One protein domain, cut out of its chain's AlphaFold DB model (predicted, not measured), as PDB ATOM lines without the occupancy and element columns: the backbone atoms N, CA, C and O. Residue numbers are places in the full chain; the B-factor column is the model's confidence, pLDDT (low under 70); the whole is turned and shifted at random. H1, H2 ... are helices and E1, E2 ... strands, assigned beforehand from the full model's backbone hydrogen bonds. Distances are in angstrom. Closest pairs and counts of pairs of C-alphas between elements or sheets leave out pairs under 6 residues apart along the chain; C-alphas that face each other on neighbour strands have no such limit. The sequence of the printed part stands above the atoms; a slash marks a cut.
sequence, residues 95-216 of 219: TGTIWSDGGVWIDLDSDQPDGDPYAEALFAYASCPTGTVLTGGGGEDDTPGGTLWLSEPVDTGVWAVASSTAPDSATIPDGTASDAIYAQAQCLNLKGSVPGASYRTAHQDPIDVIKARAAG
ATOM      1  N   THR A  95     131.767  93.214  80.848       92.94
ATOM      2  CA  THR A  95     132.781  93.791  81.725       92.94
ATOM      3  C   THR A  95     132.943  92.899  82.950       92.94
ATOM      4  O   THR A  95     131.963  92.361  83.466       92.94
ATOM      5  N   GLY A  96     134.173  92.745  83.418       92.06
ATOM      6  CA  GLY A  96     134.491  92.053  84.659       92.06
ATOM      7  C   GLY A  96     135.595  92.776  85.418       92.06
ATOM      8  O   GLY A  96     136.414  93.465  84.810       92.06
ATOM      9  N   THR A  97     135.597  92.619  86.738       92.94
ATOM     10  CA  THR A  97     136.581  93.246  87.627       92.94
ATOM     11  C   THR A  97     137.695  92.261  87.953       92.94
ATOM     12  O   THR A  97     137.417  91.150  88.393       92.94
ATOM     13  N   ILE A  98     138.943  92.667  87.752       92.44
ATOM     14  CA  ILE A  98     140.138  91.943  88.191       92.44
ATOM     15  C   ILE A  98     140.708  92.672  89.396       92.44
ATOM     16  O   ILE A  98     140.867  93.889  89.357       92.44
ATOM     17  N   TRP A  99     141.019  91.931  90.449       91.81
ATOM     18  CA  TRP A  99     141.604  92.475  91.666       91.81
ATOM     19  C   TRP A  99     143.093  92.164  91.725       91.81
ATOM     20  O   TRP A  99     143.524  91.126  91.224       91.81
ATOM     21  N   SER A 100     143.863  93.061  92.329       89.06
ATOM     22  CA  SER A 100     145.233  92.764  92.741       89.06
ATOM     23  C   SER A 100     145.249  91.804  93.931       89.06
ATOM     24  O   SER A 100     144.291  91.750  94.701       89.06
ATOM     25  N   ASP A 101     146.378  91.132  94.140       84.12
ATOM     26  CA  ASP A 101     146.590  90.263  95.307       84.12
ATOM     27  C   ASP A 101     146.928  91.045  96.596       84.12
ATOM     28  O   ASP A 101     146.984  90.463  97.675       84.12
ATOM     29  N   GLY A 102     147.129  92.362  96.490       82.50
ATOM     30  CA  GLY A 102     147.462  93.268  97.589       82.50
ATOM     31  C   GLY A 102     148.357  94.408  97.107       82.50
ATOM     32  O   GLY A 102     148.604  94.548  95.903       82.50
ATOM     33  N   GLY A 103     148.834  95.220  98.046       85.38
ATOM     34  CA  GLY A 103     149.763  96.314  97.800       85.38
ATOM     35  C   GLY A 103     151.224  95.940  98.013       85.38
ATOM     36  O   GLY A 103     151.552  94.955  98.659       85.38
ATOM     37  N   VAL A 104     152.117  96.772  97.509       84.38
ATOM     38  CA  VAL A 104     153.562  96.699  97.671       84.38
ATOM     39  C   VAL A 104     154.010  98.015  98.284       84.38
ATOM     40  O   VAL A 104     153.648  99.087  97.795       84.38
ATOM     41  N   TRP A 105     154.761  97.924  99.375       81.44
ATOM     42  CA  TRP A 105     155.384  99.077 100.013       81.44
ATOM     43  C   TRP A 105     156.563  99.542  99.163       81.44
ATOM     44  O   TRP A 105     157.391  98.726  98.757       81.44
ATOM     45  N   ILE A 106     156.608 100.838  98.866       79.00
ATOM     46  CA  ILE A 106     157.652 101.450  98.049       79.00
ATOM     47  C   ILE A 106     158.300 102.564  98.856       79.00
ATOM     48  O   ILE A 106     157.605 103.443  99.363       79.00
ATOM     49  N   ASP A 107     159.624 102.491  98.912       77.56
ATOM     50  CA  ASP A 107     160.497 103.592  99.286       77.56
ATOM     51  C   ASP A 107     160.821 104.406  98.009       77.56
ATOM     52  O   ASP A 107     161.431 103.915  97.051       77.56
ATOM     53  N   LEU A 108     160.294 105.624  97.959       77.81
ATOM     54  CA  LEU A 108     160.400 106.624  96.908       77.81
ATOM     55  C   LEU A 108     161.666 107.476  97.035       77.81
ATOM     56  O   LEU A 108     162.001 108.156  96.060       77.81
ATOM     57  N   ASP A 109     162.351 107.463  98.182       74.56
ATOM     58  CA  ASP A 109     163.576 108.227  98.423       74.56
ATOM     59  C   ASP A 109     164.825 107.365  98.673       74.56
ATOM     60  O   ASP A 109     165.882 107.915  98.953       74.56
ATOM     61  N   SER A 110     164.756 106.057  98.403       67.94
ATOM     62  CA  SER A 110     165.839 105.061  98.554       67.94
ATOM     63  C   SER A 110     167.223 105.450  98.006       67.94
ATOM     64  O   SER A 110     168.243 104.879  98.405       67.94
ATOM     65  N   ASP A 111     167.287 106.425  97.096       66.56
ATOM     66  CA  ASP A 111     168.517 106.975  96.523       66.56
ATOM     67  C   ASP A 111     169.107 108.166  97.326       66.56
ATOM     68  O   ASP A 111     170.154 108.712  96.954       66.56
ATOM     69  N   GLN A 112     168.459 108.607  98.409       67.44
ATOM     70  CA  GLN A 112     168.821 109.794  99.182       67.44
ATOM     71  C   GLN A 112     169.785 109.447 100.343       67.44
ATOM     72  O   GLN A 112     169.644 108.412 100.993       67.44
ATOM     73  N   PRO A 113     170.807 110.281 100.643       58.12
ATOM     74  CA  PRO A 113     171.813 109.979 101.676       58.12
ATOM     75  C   PRO A 113     171.274 109.915 103.115       58.12
ATOM     76  O   PRO A 113     171.991 109.476 104.016       58.12
ATOM     77  N   ASP A 114     170.063 110.423 103.331       64.56
ATOM     78  CA  ASP A 114     169.285 110.426 104.567       64.56
ATOM     79  C   ASP A 114     168.151 109.391 104.577       64.56
ATOM     80  O   ASP A 114     167.450 109.334 105.585       64.56
ATOM     81  N   GLY A 115     168.027 108.579 103.515       57.84
ATOM     82  CA  GLY A 115     166.975 107.582 103.322       57.84
ATOM     83  C   GLY A 115     166.783 106.734 104.569       57.84
ATOM     84  O   GLY A 115     167.685 106.010 105.018       57.84
ATOM     85  N   ASP A 116     165.624 106.909 105.184       65.88
ATOM     86  CA  ASP A 116     165.216 106.097 106.307       65.88
ATOM     87  C   ASP A 116     164.656 104.760 105.773       65.88
ATOM     88  O   ASP A 116     164.426 104.603 104.580       65.88
ATOM     89  N   PRO A 117     164.545 103.706 106.595       64.56
ATOM     90  CA  PRO A 117     164.113 102.399 106.103       64.56
ATOM     91  C   PRO A 117     162.581 102.285 105.982       64.56
ATOM     92  O   PRO A 117     162.054 101.162 106.013       64.56
ATOM     93  N   TYR A 118     161.856 103.405 105.980       69.56
ATOM     94  CA  TYR A 118     160.401 103.414 105.950       69.56
ATOM     95  C   TYR A 118     159.915 103.507 104.501       69.56
ATOM     96  O   TYR A 118     160.638 103.906 103.609       69.56
ATOM     97  N   ALA A 119     158.710 103.013 104.238       73.25
ATOM     98  CA  ALA A 119     158.099 103.143 102.918       73.25
ATOM     99  C   ALA A 119     157.205 104.379 102.896       73.25
ATOM    100  O   ALA A 119     156.331 104.472 103.743       73.25
ATOM    101  N   GLU A 120     157.307 105.284 101.929       74.69
ATOM    102  CA  GLU A 120     156.476 106.505 101.899       74.69
ATOM    103  C   GLU A 120     155.153 106.285 101.163       74.69
ATOM    104  O   GLU A 120     154.240 107.115 101.231       74.69
ATOM    105  N   ALA A 121     155.035 105.177 100.430       79.94
ATOM    106  CA  ALA A 121     153.843 104.868  99.668       79.94
ATOM    107  C   ALA A 121     153.536 103.372  99.635       79.94
ATOM    108  O   ALA A 121     154.417 102.511  99.659       79.94
ATOM    109  N   LEU A 122     152.247 103.070  99.504       85.12
ATOM    110  CA  LEU A 122     151.754 101.721  99.277       85.12
ATOM    111  C   LEU A 122     151.018 101.671  97.937       85.12
ATOM    112  O   LEU A 122     150.028 102.374  97.756       85.12
ATOM    113  N   PHE A 123     151.479 100.839  97.004       87.81
ATOM    114  CA  PHE A 123     150.913 100.730  95.655       87.81
ATOM    115  C   PHE A 123     150.288  99.363  95.403       87.81
ATOM    116  O   PHE A 123     150.908  98.352  95.693       87.81
ATOM    117  N   ALA A 124     149.124  99.298  94.762       90.06
ATOM    118  CA  ALA A 124     148.582  98.056  94.211       90.06
ATOM    119  C   ALA A 124     148.343  98.176  92.705       90.06
ATOM    120  O   ALA A 124     148.034  99.251  92.185       90.06
ATOM    121  N   TYR A 125     148.453  97.048  92.003       90.31
ATOM    122  CA  TYR A 125     148.318  96.984  90.549       90.31
ATOM    123  C   TYR A 125     147.400  95.839  90.137       90.31
ATOM    124  O   TYR A 125     147.588  94.700  90.558       90.31
ATOM    125  N   ALA A 126     146.432  96.128  89.272       92.25
ATOM    126  CA  ALA A 126     145.575  95.129  88.648       92.25
ATOM    127  C   ALA A 126     145.709  95.225  87.127       92.25
ATOM    128  O   ALA A 126     145.680  96.315  86.560       92.25
ATOM    129  N   SER A 127     145.850  94.088  86.449       92.06
ATOM    130  CA  SER A 127     146.025  94.043  84.996       92.06
ATOM    131  C   SER A 127     144.942  93.215  84.329       92.06
ATOM    132  O   SER A 127     144.594  92.131  84.803       92.06
ATOM    133  N   CYS A 128     144.453  93.690  83.189       92.94
ATOM    134  CA  CYS A 128     143.464  92.947  82.425       92.94
ATOM    135  C   CYS A 128     144.069  91.713  81.734       92.94
ATOM    136  O   CYS A 128     145.180  91.782  81.204       92.94
ATOM    137  N   PRO A 129     143.348  90.575  81.687       91.56
ATOM    138  CA  PRO A 129     143.822  89.379  81.001       91.56
ATOM    139  C   PRO A 129     143.937  89.616  79.491       91.56
ATOM    140  O   PRO A 129     143.221  90.433  78.899       91.56
ATOM    141  N   THR A 130     144.806  88.845  78.839       91.06
ATOM    142  CA  THR A 130     145.016  88.919  77.389       91.06
ATOM    143  C   THR A 130     143.705  88.788  76.611       91.06
ATOM    144  O   THR A 130     142.872  87.927  76.894       91.06
ATOM    145  N   GLY A 131     143.537  89.627  75.586       89.62
ATOM    146  CA  GLY A 131     142.327  89.648  74.760       89.62
ATOM    147  C   GLY A 131     141.166  90.440  75.367       89.62
ATOM    148  O   GLY A 131     140.068  90.418  74.809       89.62
ATOM    149  N   THR A 132     141.401  91.146  76.474       91.69
ATOM    150  CA  THR A 132     140.460  92.107  77.059       91.69
ATOM    151  C   THR A 132     141.068  93.507  77.081       91.69
ATOM    152  O   THR A 132     142.278  93.667  76.934       91.69
ATOM    153  N   VAL A 133     140.218  94.523  77.203       91.44
ATOM    154  CA  VAL A 133     140.612  95.936  77.187       91.44
ATOM    155  C   VAL A 133     140.390  96.523  78.573       91.44
ATOM    156  O   VAL A 133     139.293  96.388  79.109       91.44
ATOM    157  N   LEU A 134     141.404  97.180  79.142       93.31
ATOM    158  CA  LEU A 134     141.242  97.976  80.356       93.31
ATOM    159  C   LEU A 134     140.387  99.199  80.028       93.31
ATOM    160  O   LEU A 134     140.769 100.023  79.203       93.31
ATOM    161  N   THR A 135     139.220  99.308  80.654       92.50
ATOM    162  CA  THR A 135     138.286 100.422  80.431       92.50
ATOM    163  C   THR A 135     138.210 101.384  81.610       92.50
ATOM    164  O   THR A 135     137.552 102.415  81.521       92.50
ATOM    165  N   GLY A 136     138.858 101.048  82.721       93.19
ATOM    166  CA  GLY A 136     138.849 101.826  83.949       93.19
ATOM    167  C   GLY A 136     139.197 100.945  85.134       93.19
ATOM    168  O   GLY A 136     139.712  99.838  84.973       93.19
ATOM    169  N   GLY A 137     138.851 101.404  86.325       92.25
ATOM    170  CA  GLY A 137     139.131 100.658  87.529       92.25
ATOM    171  C   GLY A 137     138.691 101.376  88.791       92.25
ATOM    172  O   GLY A 137     137.896 102.313  88.754       92.25
ATOM    173  N   GLY A 138     139.193 100.887  89.910       91.44
ATOM    174  CA  GLY A 138     138.934 101.381  91.249       91.44
ATOM    175  C   GLY A 138     140.043 100.948  92.194       91.44
ATOM    176  O   GLY A 138     141.044 100.360  91.782       91.44
ATOM    177  N   GLY A 139     139.851 101.222  93.470       89.50
ATOM    178  CA  GLY A 139     140.754 100.772  94.507       89.50
ATOM    179  C   GLY A 139     140.042 100.730  95.839       89.50
ATOM    180  O   GLY A 139     138.990 101.345  96.009       89.50
ATOM    181  N   GLU A 140     140.609  99.967  96.750       87.69
ATOM    182  CA  GLU A 140     140.200  99.903  98.143       87.69
ATOM    183  C   GLU A 140     141.430 100.205  98.979       87.69
ATOM    184  O   GLU A 140     142.499  99.665  98.696       87.69
ATOM    185  N   ASP A 141     141.274 101.115  99.929       86.69
ATOM    186  CA  ASP A 141     142.327 101.581 100.815       86.69
ATOM    187  C   ASP A 141     141.815 101.480 102.247       86.69
ATOM    188  O   ASP A 141     140.990 102.282 102.685       86.69
ATOM    189  N   ASP A 142     142.286 100.450 102.935       83.94
ATOM    190  CA  ASP A 142     141.949 100.138 104.319       83.94
ATOM    191  C   ASP A 142     143.006 100.699 105.285       83.94
ATOM    192  O   ASP A 142     142.995 100.405 106.485       83.94
ATOM    193  N   THR A 143     143.945 101.508 104.784       78.38
ATOM    194  CA  THR A 143     144.995 102.084 105.619       78.38
ATOM    195  C   THR A 143     144.447 103.189 106.540       78.38
ATOM    196  O   THR A 143     143.616 104.013 106.135       78.38
ATOM    197  N   PRO A 144     144.900 103.263 107.808       76.81
ATOM    198  CA  PRO A 144     144.476 104.319 108.722       76.81
ATOM    199  C   PRO A 144     144.870 105.712 108.213       76.81
ATOM    200  O   PRO A 144     146.046 106.053 108.137       76.81
ATOM    201  N   GLY A 145     143.879 106.544 107.882       76.31
ATOM    202  CA  GLY A 145     144.122 107.911 107.407       76.31
ATOM    203  C   GLY A 145     144.717 108.006 105.996       76.31
ATOM    204  O   GLY A 145     145.136 109.095 105.601       76.31
ATOM    205  N   GLY A 146     144.742 106.898 105.249       76.25
ATOM    206  CA  GLY A 146     145.213 106.863 103.871       76.25
ATOM    207  C   GLY A 146     144.381 107.706 102.921       76.25
ATOM    208  O   GLY A 146     143.191 107.962 103.126       76.25
ATOM    209  N   THR A 147     145.038 108.165 101.860       83.56
ATOM    210  CA  THR A 147     144.378 108.797 100.719       83.56
ATOM    211  C   THR A 147     144.615 107.947  99.486       83.56
ATOM    212  O   THR A 147     145.751 107.839  99.028       83.56
ATOM    213  N   LEU A 148     143.532 107.402  98.932       88.50
ATOM    214  CA  LEU A 148     143.557 106.590  97.724       88.50
ATOM    215  C   LEU A 148     143.717 107.455  96.463       88.50
ATOM    216  O   LEU A 148     142.856 108.269  96.120       88.50
ATOM    217  N   TRP A 149     144.789 107.197  95.729       89.12
ATOM    218  CA  TRP A 149     145.095 107.726  94.408       89.12
ATOM    219  C   TRP A 149     144.892 106.636  93.363       89.12
ATOM    220  O   TRP A 149     145.232 105.476  93.585       89.12
ATOM    221  N   LEU A 150     144.346 107.005  92.208       90.44
ATOM    222  CA  LEU A 150     144.020 106.083  91.122       90.44
ATOM    223  C   LEU A 150     144.647 106.598  89.828       90.44
ATOM    224  O   LEU A 150     144.581 107.797  89.548       90.44
ATOM    225  N   SER A 151     145.228 105.705  89.031       88.44
ATOM    226  CA  SER A 151     145.662 106.042  87.677       88.44
ATOM    227  C   SER A 151     144.465 106.225  86.741       88.44
ATOM    228  O   SER A 151     143.362 105.748  87.003       88.44
ATOM    229  N   GLU A 152     144.686 106.868  85.600       86.50
ATOM    230  CA  GLU A 152     143.761 106.771  84.470       86.50
ATOM    231  C   GLU A 152     143.971 105.435  83.724       86.50
ATOM    232  O   GLU A 152     145.026 104.804  83.878       86.50
ATOM    233  N   PRO A 153     142.992 104.954  82.935       81.69
ATOM    234  CA  PRO A 153     143.212 103.788  82.096       81.69
ATOM    235  C   PRO A 153     144.161 104.189  80.965       81.69
ATOM    236  O   PRO A 153     143.760 104.825  79.994       81.69
ATOM    237  N   VAL A 154     145.432 103.836  81.111       73.88
ATOM    238  CA  VAL A 154     146.455 104.032  80.081       73.88
ATOM    239  C   VAL A 154     146.642 102.745  79.271       73.88
ATOM    240  O   VAL A 154     146.379 101.642  79.758       73.88
ATOM    241  N   ASP A 155     147.142 102.864  78.037       65.31
ATOM    242  CA  ASP A 155     147.328 101.753  77.079       65.31
ATOM    243  C   ASP A 155     148.294 100.641  77.554       65.31
ATOM    244  O   ASP A 155     148.546  99.674  76.837       65.31
ATOM    245  N   THR A 156     148.840 100.744  78.768       72.56
ATOM    246  CA  THR A 156     149.672  99.707  79.391       72.56
ATOM    247  C   THR A 156     148.862  98.481  79.821       72.56
ATOM    248  O   THR A 156     149.442  97.421  80.053       72.56
ATOM    249  N   GLY A 157     147.531  98.604  79.942       77.06
ATOM    250  CA  GLY A 157     146.659  97.535  80.439       77.06
ATOM    251  C   GLY A 157     146.769  97.290  81.949       77.06
ATOM    252  O   GLY A 157     146.217  96.301  82.443       77.06
ATOM    253  N   VAL A 158     147.453  98.185  82.671       86.56
ATOM    254  CA  VAL A 158     147.637  98.152  84.126       86.56
ATOM    255  C   VAL A 158     146.864  99.299  84.767       86.56
ATOM    256  O   VAL A 158     147.012 100.456  84.380       86.56
ATOM    257  N   TRP A 159     146.063  98.968  85.772       94.25
ATOM    258  CA  TRP A 159     145.420  99.909  86.673       94.25
ATOM    259  C   TRP A 159     146.229  99.995  87.963       94.25
ATOM    260  O   TRP A 159     146.376  98.988  88.660       94.25
ATOM    261  N   ALA A 160     146.759 101.175  88.265       91.62
ATOM    262  CA  ALA A 160     147.550 101.414  89.461       91.62
ATOM    263  C   ALA A 160     146.738 102.208  90.480       91.62
ATOM    264  O   ALA A 160     146.048 103.171  90.134       91.62
ATOM    265  N   VAL A 161     146.865 101.826  91.742       92.50
ATOM    266  CA  VAL A 161     146.380 102.612  92.869       92.50
ATOM    267  C   VAL A 161     147.500 102.807  93.868       92.50
ATOM    268  O   VAL A 161     148.366 101.944  93.998       92.50
ATOM    269  N   ALA A 162     147.486 103.935  94.560       90.12
ATOM    270  CA  ALA A 162     148.451 104.241  95.599       90.12
ATOM    271  C   ALA A 162     147.733 104.802  96.818       90.12
ATOM    272  O   ALA A 162     146.762 105.536  96.660       90.12
ATOM    273  N   SER A 163     148.226 104.508  98.011       87.62
ATOM    274  CA  SER A 163     147.855 105.236  99.215       87.62
ATOM    275  C   SER A 163     149.053 106.011  99.728       87.62
ATOM    276  O   SER A 163     150.133 105.446  99.922       87.62
ATOM    277  N   SER A 164     148.862 107.314  99.932       74.38
ATOM    278  CA  SER A 164     149.797 108.136 100.696       74.38
ATOM    279  C   SER A 164     149.394 108.048 102.164       74.38
ATOM    280  O   SER A 164     148.407 108.666 102.574       74.38
ATOM    281  N   THR A 165     150.138 107.270 102.936       65.94
ATOM    282  CA  THR A 165     149.996 107.172 104.392       65.94
ATOM    283  C   THR A 165     151.270 107.699 105.031       65.94
ATOM    284  O   THR A 165     152.346 107.553 104.462       65.94
ATOM    285  N   ALA A 166     151.173 108.327 106.204       53.22
ATOM    286  CA  ALA A 166     152.336 108.389 107.083       53.22
ATOM    287  C   ALA A 166     152.458 106.979 107.676       53.22
ATOM    288  O   ALA A 166     151.505 106.551 108.329       53.22
ATOM    289  N   PRO A 167     153.530 106.217 107.426       54.59
ATOM    290  CA  PRO A 167     153.598 104.864 107.937       54.59
ATOM    291  C   PRO A 167     153.743 104.962 109.442       54.59
ATOM    292  O   PRO A 167     154.706 105.532 109.957       54.59
ATOM    293  N   ASP A 168     152.827 104.334 110.157       49.00
ATOM    294  CA  ASP A 168     153.052 103.930 111.530       49.00
ATOM    295  C   ASP A 168     154.158 102.859 111.500       49.00
ATOM    296  O   ASP A 168     153.902 101.664 111.608       49.00
ATOM    297  N   SER A 169     155.420 103.253 111.307       49.16
ATOM    298  CA  SER A 169     156.608 102.399 111.447       49.16
ATOM    299  C   SER A 169     156.682 101.130 110.576       49.16
ATOM    300  O   SER A 169     157.417 100.206 110.933       49.16
ATOM    301  N   ALA A 170     155.983 101.056 109.435       52.69
ATOM    302  CA  ALA A 170     156.126  99.929 108.513       52.69
ATOM    303  C   ALA A 170     157.522  99.962 107.865       52.69
ATOM    304  O   ALA A 170     157.747 100.596 106.839       52.69
ATOM    305  N   THR A 171     158.485  99.285 108.492       55.06
ATOM    306  CA  THR A 171     159.686  98.799 107.799       55.06
ATOM    307  C   THR A 171     159.183  98.003 106.601       55.06
ATOM    308  O   THR A 171     158.271  97.205 106.822       55.06
ATOM    309  N   ILE A 172     159.715  98.209 105.383       56.22
ATOM    310  CA  ILE A 172     159.303  97.439 104.190       56.22
ATOM    311  C   ILE A 172     159.225  95.958 104.601       56.22
ATOM    312  O   ILE A 172     160.271  95.362 104.885       56.22
ATOM    313  N   PRO A 173     158.024  95.363 104.727       54.34
ATOM    314  CA  PRO A 173     157.907  93.993 105.191       54.34
ATOM    315  C   PRO A 173     158.519  93.124 104.104       54.34
ATOM    316  O   PRO A 173     157.965  93.109 103.015       54.34
ATOM    317  N   ASP A 174     159.704  92.553 104.358       53.41
ATOM    318  CA  ASP A 174     160.340  91.338 103.796       53.41
ATOM    319  C   ASP A 174     159.984  90.829 102.370       53.41
ATOM    320  O   ASP A 174     160.254  89.674 102.036       53.41
ATOM    321  N   GLY A 175     159.445  91.672 101.490       56.00
ATOM    322  CA  GLY A 175     158.803  91.296 100.234       56.00
ATOM    323  C   GLY A 175     157.347  90.814 100.348       56.00
ATOM    324  O   GLY A 175     156.827  90.314  99.348       56.00
ATOM    325  N   THR A 176     156.674  90.924 101.502       61.75
ATOM    326  CA  THR A 176     155.261  90.524 101.633       61.75
ATOM    327  C   THR A 176     154.297  91.623 101.181       61.75
ATOM    328  O   THR A 176     154.435  92.799 101.517       61.75
ATOM    329  N   ALA A 177     153.300  91.234 100.377       66.12
ATOM    330  CA  ALA A 177     152.265  92.149  99.911       66.12
ATOM    331  C   ALA A 177     151.363  92.588 101.078       66.12
ATOM    332  O   ALA A 177     150.933  91.763 101.884       66.12
ATOM    333  N   SER A 178     151.064  93.884 101.141       76.00
ATOM    334  CA  SER A 178     150.130  94.476 102.092       76.00
ATOM    335  C   SER A 178     148.700  94.093 101.742       76.00
ATOM    336  O   SER A 178     148.256  94.269 100.608       76.00
ATOM    337  N   ASP A 179     147.947  93.643 102.734       80.69
ATOM    338  CA  ASP A 179     146.518  93.395 102.626       80.69
ATOM    339  C   ASP A 179     145.679  94.649 102.927       80.69
ATOM    340  O   ASP A 179     144.474  94.518 103.133       80.69
ATOM    341  N   ALA A 180     146.297  95.839 102.933       81.69
ATOM    342  CA  ALA A 180     145.655  97.114 103.255       81.69
ATOM    343  C   ALA A 180     145.279  97.968 102.030       81.69
ATOM    344  O   ALA A 180     144.557  98.948 102.177       81.69
ATOM    345  N   ILE A 181     145.749  97.629 100.824       86.44
ATOM    346  CA  ILE A 181     145.326  98.314  99.594       86.44
ATOM    347  C   ILE A 181     145.184  97.339  98.430       86.44
ATOM    348  O   ILE A 181     145.957  96.389  98.291       86.44
ATOM    349  N   TYR A 182     144.199  97.590  97.570       89.06
ATOM    350  CA  TYR A 182     143.911  96.742  96.418       89.06
ATOM    351  C   TYR A 182     143.509  97.579  95.219       89.06
ATOM    352  O   TYR A 182     142.686  98.484  95.325       89.06
ATOM    353  N   ALA A 183     144.044  97.222  94.057       92.12
ATOM    354  CA  ALA A 183     143.625  97.748  92.772       92.12
ATOM    355  C   ALA A 183     142.491  96.903  92.191       92.12
ATOM    356  O   ALA A 183     142.467  95.677  92.317       92.12
ATOM    357  N   GLN A 184     141.585  97.567  91.480       93.19
ATOM    358  CA  GLN A 184     140.524  96.949  90.694       93.19
ATOM    359  C   GLN A 184     140.657  97.380  89.243       93.19
ATOM    360  O   GLN A 184     140.434  98.544  88.943       93.19
ATOM    361  N   ALA A 185     140.943  96.467  88.326       93.94
ATOM    362  CA  ALA A 185     140.885  96.734  86.894       93.94
ATOM    363  C   ALA A 185     139.509  96.340  86.344       93.94
ATOM    364  O   ALA A 185     139.086  95.189  86.467       93.94
ATOM    365  N   GLN A 186     138.805  97.281  85.713       94.81
ATOM    366  CA  GLN A 186     137.607  96.987  84.930       94.81
ATOM    367  C   GLN A 186     138.016  96.626  83.508       94.81
ATOM    368  O   GLN A 186     138.496  97.467  82.746       94.81
ATOM    369  N   CYS A 187     137.799  95.368  83.155       94.12
ATOM    370  CA  CYS A 187     138.208  94.809  81.878       94.12
ATOM    371  C   CYS A 187     136.983  94.523  81.017       94.12
ATOM    372  O   CYS A 187     135.980  94.017  81.513       94.12
ATOM    373  N   LEU A 188     137.068  94.797  79.720       93.56
ATOM    374  CA  LEU A 188     136.038  94.481  78.737       93.56
ATOM    375  C   LEU A 188     136.498  93.334  77.840       93.56
ATOM    376  O   LEU A 188     137.512  93.442  77.150       93.56
ATOM    377  N   ASN A 189     135.708  92.262  77.777       93.06
ATOM    378  CA  ASN A 189     135.836  91.249  76.735       93.06
ATOM    379  C   ASN A 189     134.745  91.461  75.678       93.06
ATOM    380  O   ASN A 189     133.554  91.314  75.945       93.06
ATOM    381  N   LEU A 190     135.151  91.752  74.439       89.25
ATOM    382  CA  LEU A 190     134.235  92.042  73.328       89.25
ATOM    383  C   LEU A 190     133.342  90.857  72.929       89.25
ATOM    384  O   LEU A 190     132.358  91.045  72.209       89.25
ATOM    385  N   LYS A 191     133.702  89.631  73.329       87.88
ATOM    386  CA  LYS A 191     133.076  88.391  72.846       87.88
ATOM    387  C   LYS A 191     132.405  87.561  73.940       87.88
ATOM    388  O   LYS A 191     131.686  86.625  73.591       87.88
ATOM    389  N   GLY A 192     132.593  87.879  75.217       89.50
ATOM    390  CA  GLY A 192     132.084  87.054  76.313       89.50
ATOM    391  C   GLY A 192     132.441  87.598  77.689       89.50
ATOM    392  O   GLY A 192     132.660  88.795  77.843       89.50
ATOM    393  N   SER A 193     132.514  86.704  78.675       92.38
ATOM    394  CA  SER A 193     132.964  87.008  80.035       92.38
ATOM    395  C   SER A 193     134.459  87.317  80.095       92.38
ATOM    396  O   SER A 193     135.246  86.862  79.264       92.38
ATOM    397  N   VAL A 194     134.871  88.077  81.106       93.56
ATOM    398  CA  VAL A 194     136.286  88.341  81.386       93.56
ATOM    399  C   VAL A 194     136.871  87.179  82.201       93.56
ATOM    400  O   VAL A 194     136.355  86.888  83.283       93.56
ATOM    401  N   PRO A 195     137.927  86.498  81.720       92.44
ATOM    402  CA  PRO A 195     138.589  85.438  82.480       92.44
ATOM    403  C   PRO A 195     139.182  85.963  83.789       92.44
ATOM    404  O   PRO A 195     139.817  87.010  83.797       92.44
ATOM    405  N   GLY A 196     138.989  85.240  84.893       86.81
ATOM    406  CA  GLY A 196     139.515  85.645  86.202       86.81
ATOM    407  C   GLY A 196     138.767  86.807  86.862       86.81
ATOM    408  O   GLY A 196     139.131  87.190  87.968       86.81
ATOM    409  N   ALA A 197     137.714  87.339  86.226       89.44
ATOM    410  CA  ALA A 197     136.893  88.368  86.843       89.44
ATOM    411  C   ALA A 197     136.226  87.846  88.113       89.44
ATOM    412  O   ALA A 197     135.598  86.783  88.119       89.44
ATOM    413  N   SER A 198     136.355  88.617  89.180       80.56
ATOM    414  CA  SER A 198     135.882  88.258  90.504       80.56
ATOM    415  C   SER A 198     135.350  89.484  91.242       80.56
ATOM    416  O   SER A 198     135.582  90.639  90.885       80.56
ATOM    417  N   TYR A 199     134.580  89.206  92.287       70.81
ATOM    418  CA  TYR A 199     134.207  90.190  93.289       70.81
ATOM    419  C   TYR A 199     135.125  89.976  94.492       70.81
ATOM    420  O   TYR A 199     135.164  88.856  95.008       70.81
ATOM    421  N   ARG A 200     135.864  90.996  94.944       66.12
ATOM    422  CA  ARG A 200     136.663  90.869  96.166       66.12
ATOM    423  C   ARG A 200     135.725  90.862  97.352       66.12
ATOM    424  O   ARG A 200     134.981  91.802  97.613       66.12
ATOM    425  N   THR A 201     135.752  89.752  98.062       54.12
ATOM    426  CA  THR A 201     134.831  89.437  99.150       54.12
ATOM    427  C   THR A 201     135.134  90.163 100.464       54.12
ATOM    428  O   THR A 201     134.719  89.675 101.507       54.12
ATOM    429  N   ALA A 202     135.800  91.323 100.446       49.38
ATOM    430  CA  ALA A 202     136.035  92.095 101.668       49.38
ATOM    431  C   ALA A 202     134.892  93.080 101.985       49.38
ATOM    432  O   ALA A 202     134.461  93.128 103.132       49.38
ATOM    433  N   HIS A 203     134.305  93.772 100.997       45.22
ATOM    434  CA  HIS A 203     133.313  94.820 101.286       45.22
ATOM    435  C   HIS A 203     132.190  94.961 100.233       45.22
ATOM    436  O   HIS A 203     132.252  95.715  99.272       45.22
ATOM    437  N   GLN A 204     131.090  94.243 100.444       50.56
ATOM    438  CA  GLN A 204     129.717  94.778 100.354       50.56
ATOM    439  C   GLN A 204     129.176  94.628 101.788       50.56
ATOM    440  O   GLN A 204     129.600  93.664 102.420       50.56
ATOM    441  N   ASP A 205     128.251  95.450 102.323       53.38
ATOM    442  CA  ASP A 205     127.307  94.795 103.248       53.38
ATOM    443  C   ASP A 205     126.414  93.960 102.329       53.38
ATOM    444  O   ASP A 205     125.543  94.497 101.630       53.38
ATOM    445  N   PRO A 206     126.685  92.654 102.208       54.53
ATOM    446  CA  PRO A 206     126.113  91.839 101.152       54.53
ATOM    447  C   PRO A 206     124.605  91.683 101.362       54.53
ATOM    448  O   PRO A 206     123.885  91.295 100.443       54.53
ATOM    449  N   ILE A 207     124.102  92.037 102.550       53.62
ATOM    450  CA  ILE A 207     122.699  91.956 102.929       53.62
ATOM    451  C   ILE A 207     121.797  92.835 102.060       53.62
ATOM    452  O   ILE A 207     120.674  92.431 101.756       53.62
ATOM    453  N   ASP A 208     122.247  93.994 101.597       51.78
ATOM    454  CA  ASP A 208     121.373  94.878 100.819       51.78
ATOM    455  C   ASP A 208     121.320  94.494  99.333       51.78
ATOM    456  O   ASP A 208     120.261  94.559  98.698       51.78
ATOM    457  N   VAL A 209     122.413  93.939  98.811       59.00
ATOM    458  CA  VAL A 209     122.447  93.241  97.516       59.00
ATOM    459  C   VAL A 209     121.535  92.003  97.537       59.00
ATOM    460  O   VAL A 209     120.802  91.744  96.577       59.00
ATOM    461  N   ILE A 210     121.486  91.288  98.665       52.78
ATOM    462  CA  ILE A 210     120.594  90.143  98.914       52.78
ATOM    463  C   ILE A 210     119.118  90.572  98.995       52.78
ATOM    464  O   ILE A 210     118.258  89.921  98.397       52.78
ATOM    465  N   LYS A 211     118.800  91.692  99.657       62.28
ATOM    466  CA  LYS A 211     117.422  92.215  99.744       62.28
ATOM    467  C   LYS A 211     116.880  92.675  98.391       62.28
ATOM    468  O   LYS A 211     115.720  92.420  98.074       62.28
ATOM    469  N   ALA A 212     117.705  93.317  97.567       51.62
ATOM    470  CA  ALA A 212     117.295  93.763  96.239       51.62
ATOM    471  C   ALA A 212     116.998  92.581  95.297       51.62
ATOM    472  O   ALA A 212     115.972  92.585  94.609       51.62
ATOM    473  N   ARG A 213     117.833  91.533  95.320       58.72
ATOM    474  CA  ARG A 213     117.612  90.319  94.516       58.72
ATOM    475  C   ARG A 213     116.425  89.483  95.005       58.72
ATOM    476  O   ARG A 213     115.667  88.985  94.174       58.72
ATOM    477  N   ALA A 214     116.196  89.388  96.318       56.69
ATOM    478  CA  ALA A 214     115.037  88.695  96.898       56.69
ATOM    479  C   ALA A 214     113.685  89.350  96.544       56.69
ATOM    480  O   ALA A 214     112.660  88.674  96.504       56.69
ATOM    481  N   ALA A 215     113.680  90.644  96.212       71.81
ATOM    482  CA  ALA A 215     112.514  91.361  95.695       71.81
ATOM    483  C   ALA A 215     112.291  91.183  94.172       71.81
ATOM    484  O   ALA A 215     111.466  91.886  93.588       71.81
ATOM    485  N   GLY A 216     113.035  90.288  93.502       48.03
ATOM    486  CA  GLY A 216     112.919  90.025  92.060       48.03
ATOM    487  C   GLY A 216     113.560  91.089  91.164       48.03
ATOM    488  O   GLY A 216     113.376  91.068  89.946       48.03
TER     489      GLY A 216
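Overview. This is residues 95 to 216 of the 219 residues of an uncharacterized protein of Nocardioides jejuensis (UniProt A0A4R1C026). Two small antiparallel sheets lie partly face to face as a sandwich, E1, E7 and E4 in one layer and E2, E3, E6 and E5 in the other, with E7 packed close on E3 and E6. Past the sandwich, residues 204 to 216 stick out as an arm that holds the one short helix, H1, and the long link of residues 107 to 120 reaches out at the opposite end. The printed part has 122 residues, with seven named strands followed by one named helix; the class is mostly strand, though under half of the residues are in named elements. The whole is only just loose, close to compact, with a radius of gyration of the C-alphas of 16.9 A, and elongated, spanning 60 by 34 by 23 A.

Arrangement. Start at E1, residues 95 to 99, an edge strand antiparallel to E7, residues 181 to 189; look for N 96 and O 187, 2.9 A apart. Beyond E7 you reach E4, residues 133 to 141, antiparallel to it, with N 140 and O 182 at 2.9 A; E4 bends by 52 degrees at residue 136. In the other sheet, E2, residues 103 to 106, and E3, residues 121 to 127, form a hairpin, with N 104 and O 123 at 2.7 A. E3 is antiparallel to E6, residues 158 to 164, with N 161 and O 124 at 2.9 A. E6 and the edge strand E5, residues 147 to 150, form another hairpin, with N 149 and O 162 at 2.7 A. Between the sheets, the closest C-alphas of E3 and E7 are those of Ala 124 and Ala 183, 5.2 A apart. Those of E6 and E7 are Trp 159 and Ala 185, at 5.5 A. E5 and E7 are apart. H1, residues 206 to 214, is on neither sheet, and every O i to N i+4 pair in it is within hydrogen-bond range.

Along the chain. Find C-alpha 95 at (132.781, 93.791, 81.725), where E1 begins its 13.4 A. E2 covers 9.4 A, E3 19.8 A, E4 24.4 A, E5 10.0 A and E6 19.5 A. E7 runs 25.7 A to C-alpha 189 at (135.836, 91.249, 76.735). H1 runs 12.3 A to C-alpha 214 at (115.037, 88.695, 96.898).

Size, cuts and confidence. The two C-alphas farthest apart, those of Pro 113 and Gly 216, are 62.9 A apart. The printed part has no cut; the links E2 to E3, E6 to E7 and E7 to H1 are long. In the pLDDT column, mean 77.2 over the printed part, look for values under 70 at residues 110 to 118, 155, 165 to 177, 200 to 214 and 216.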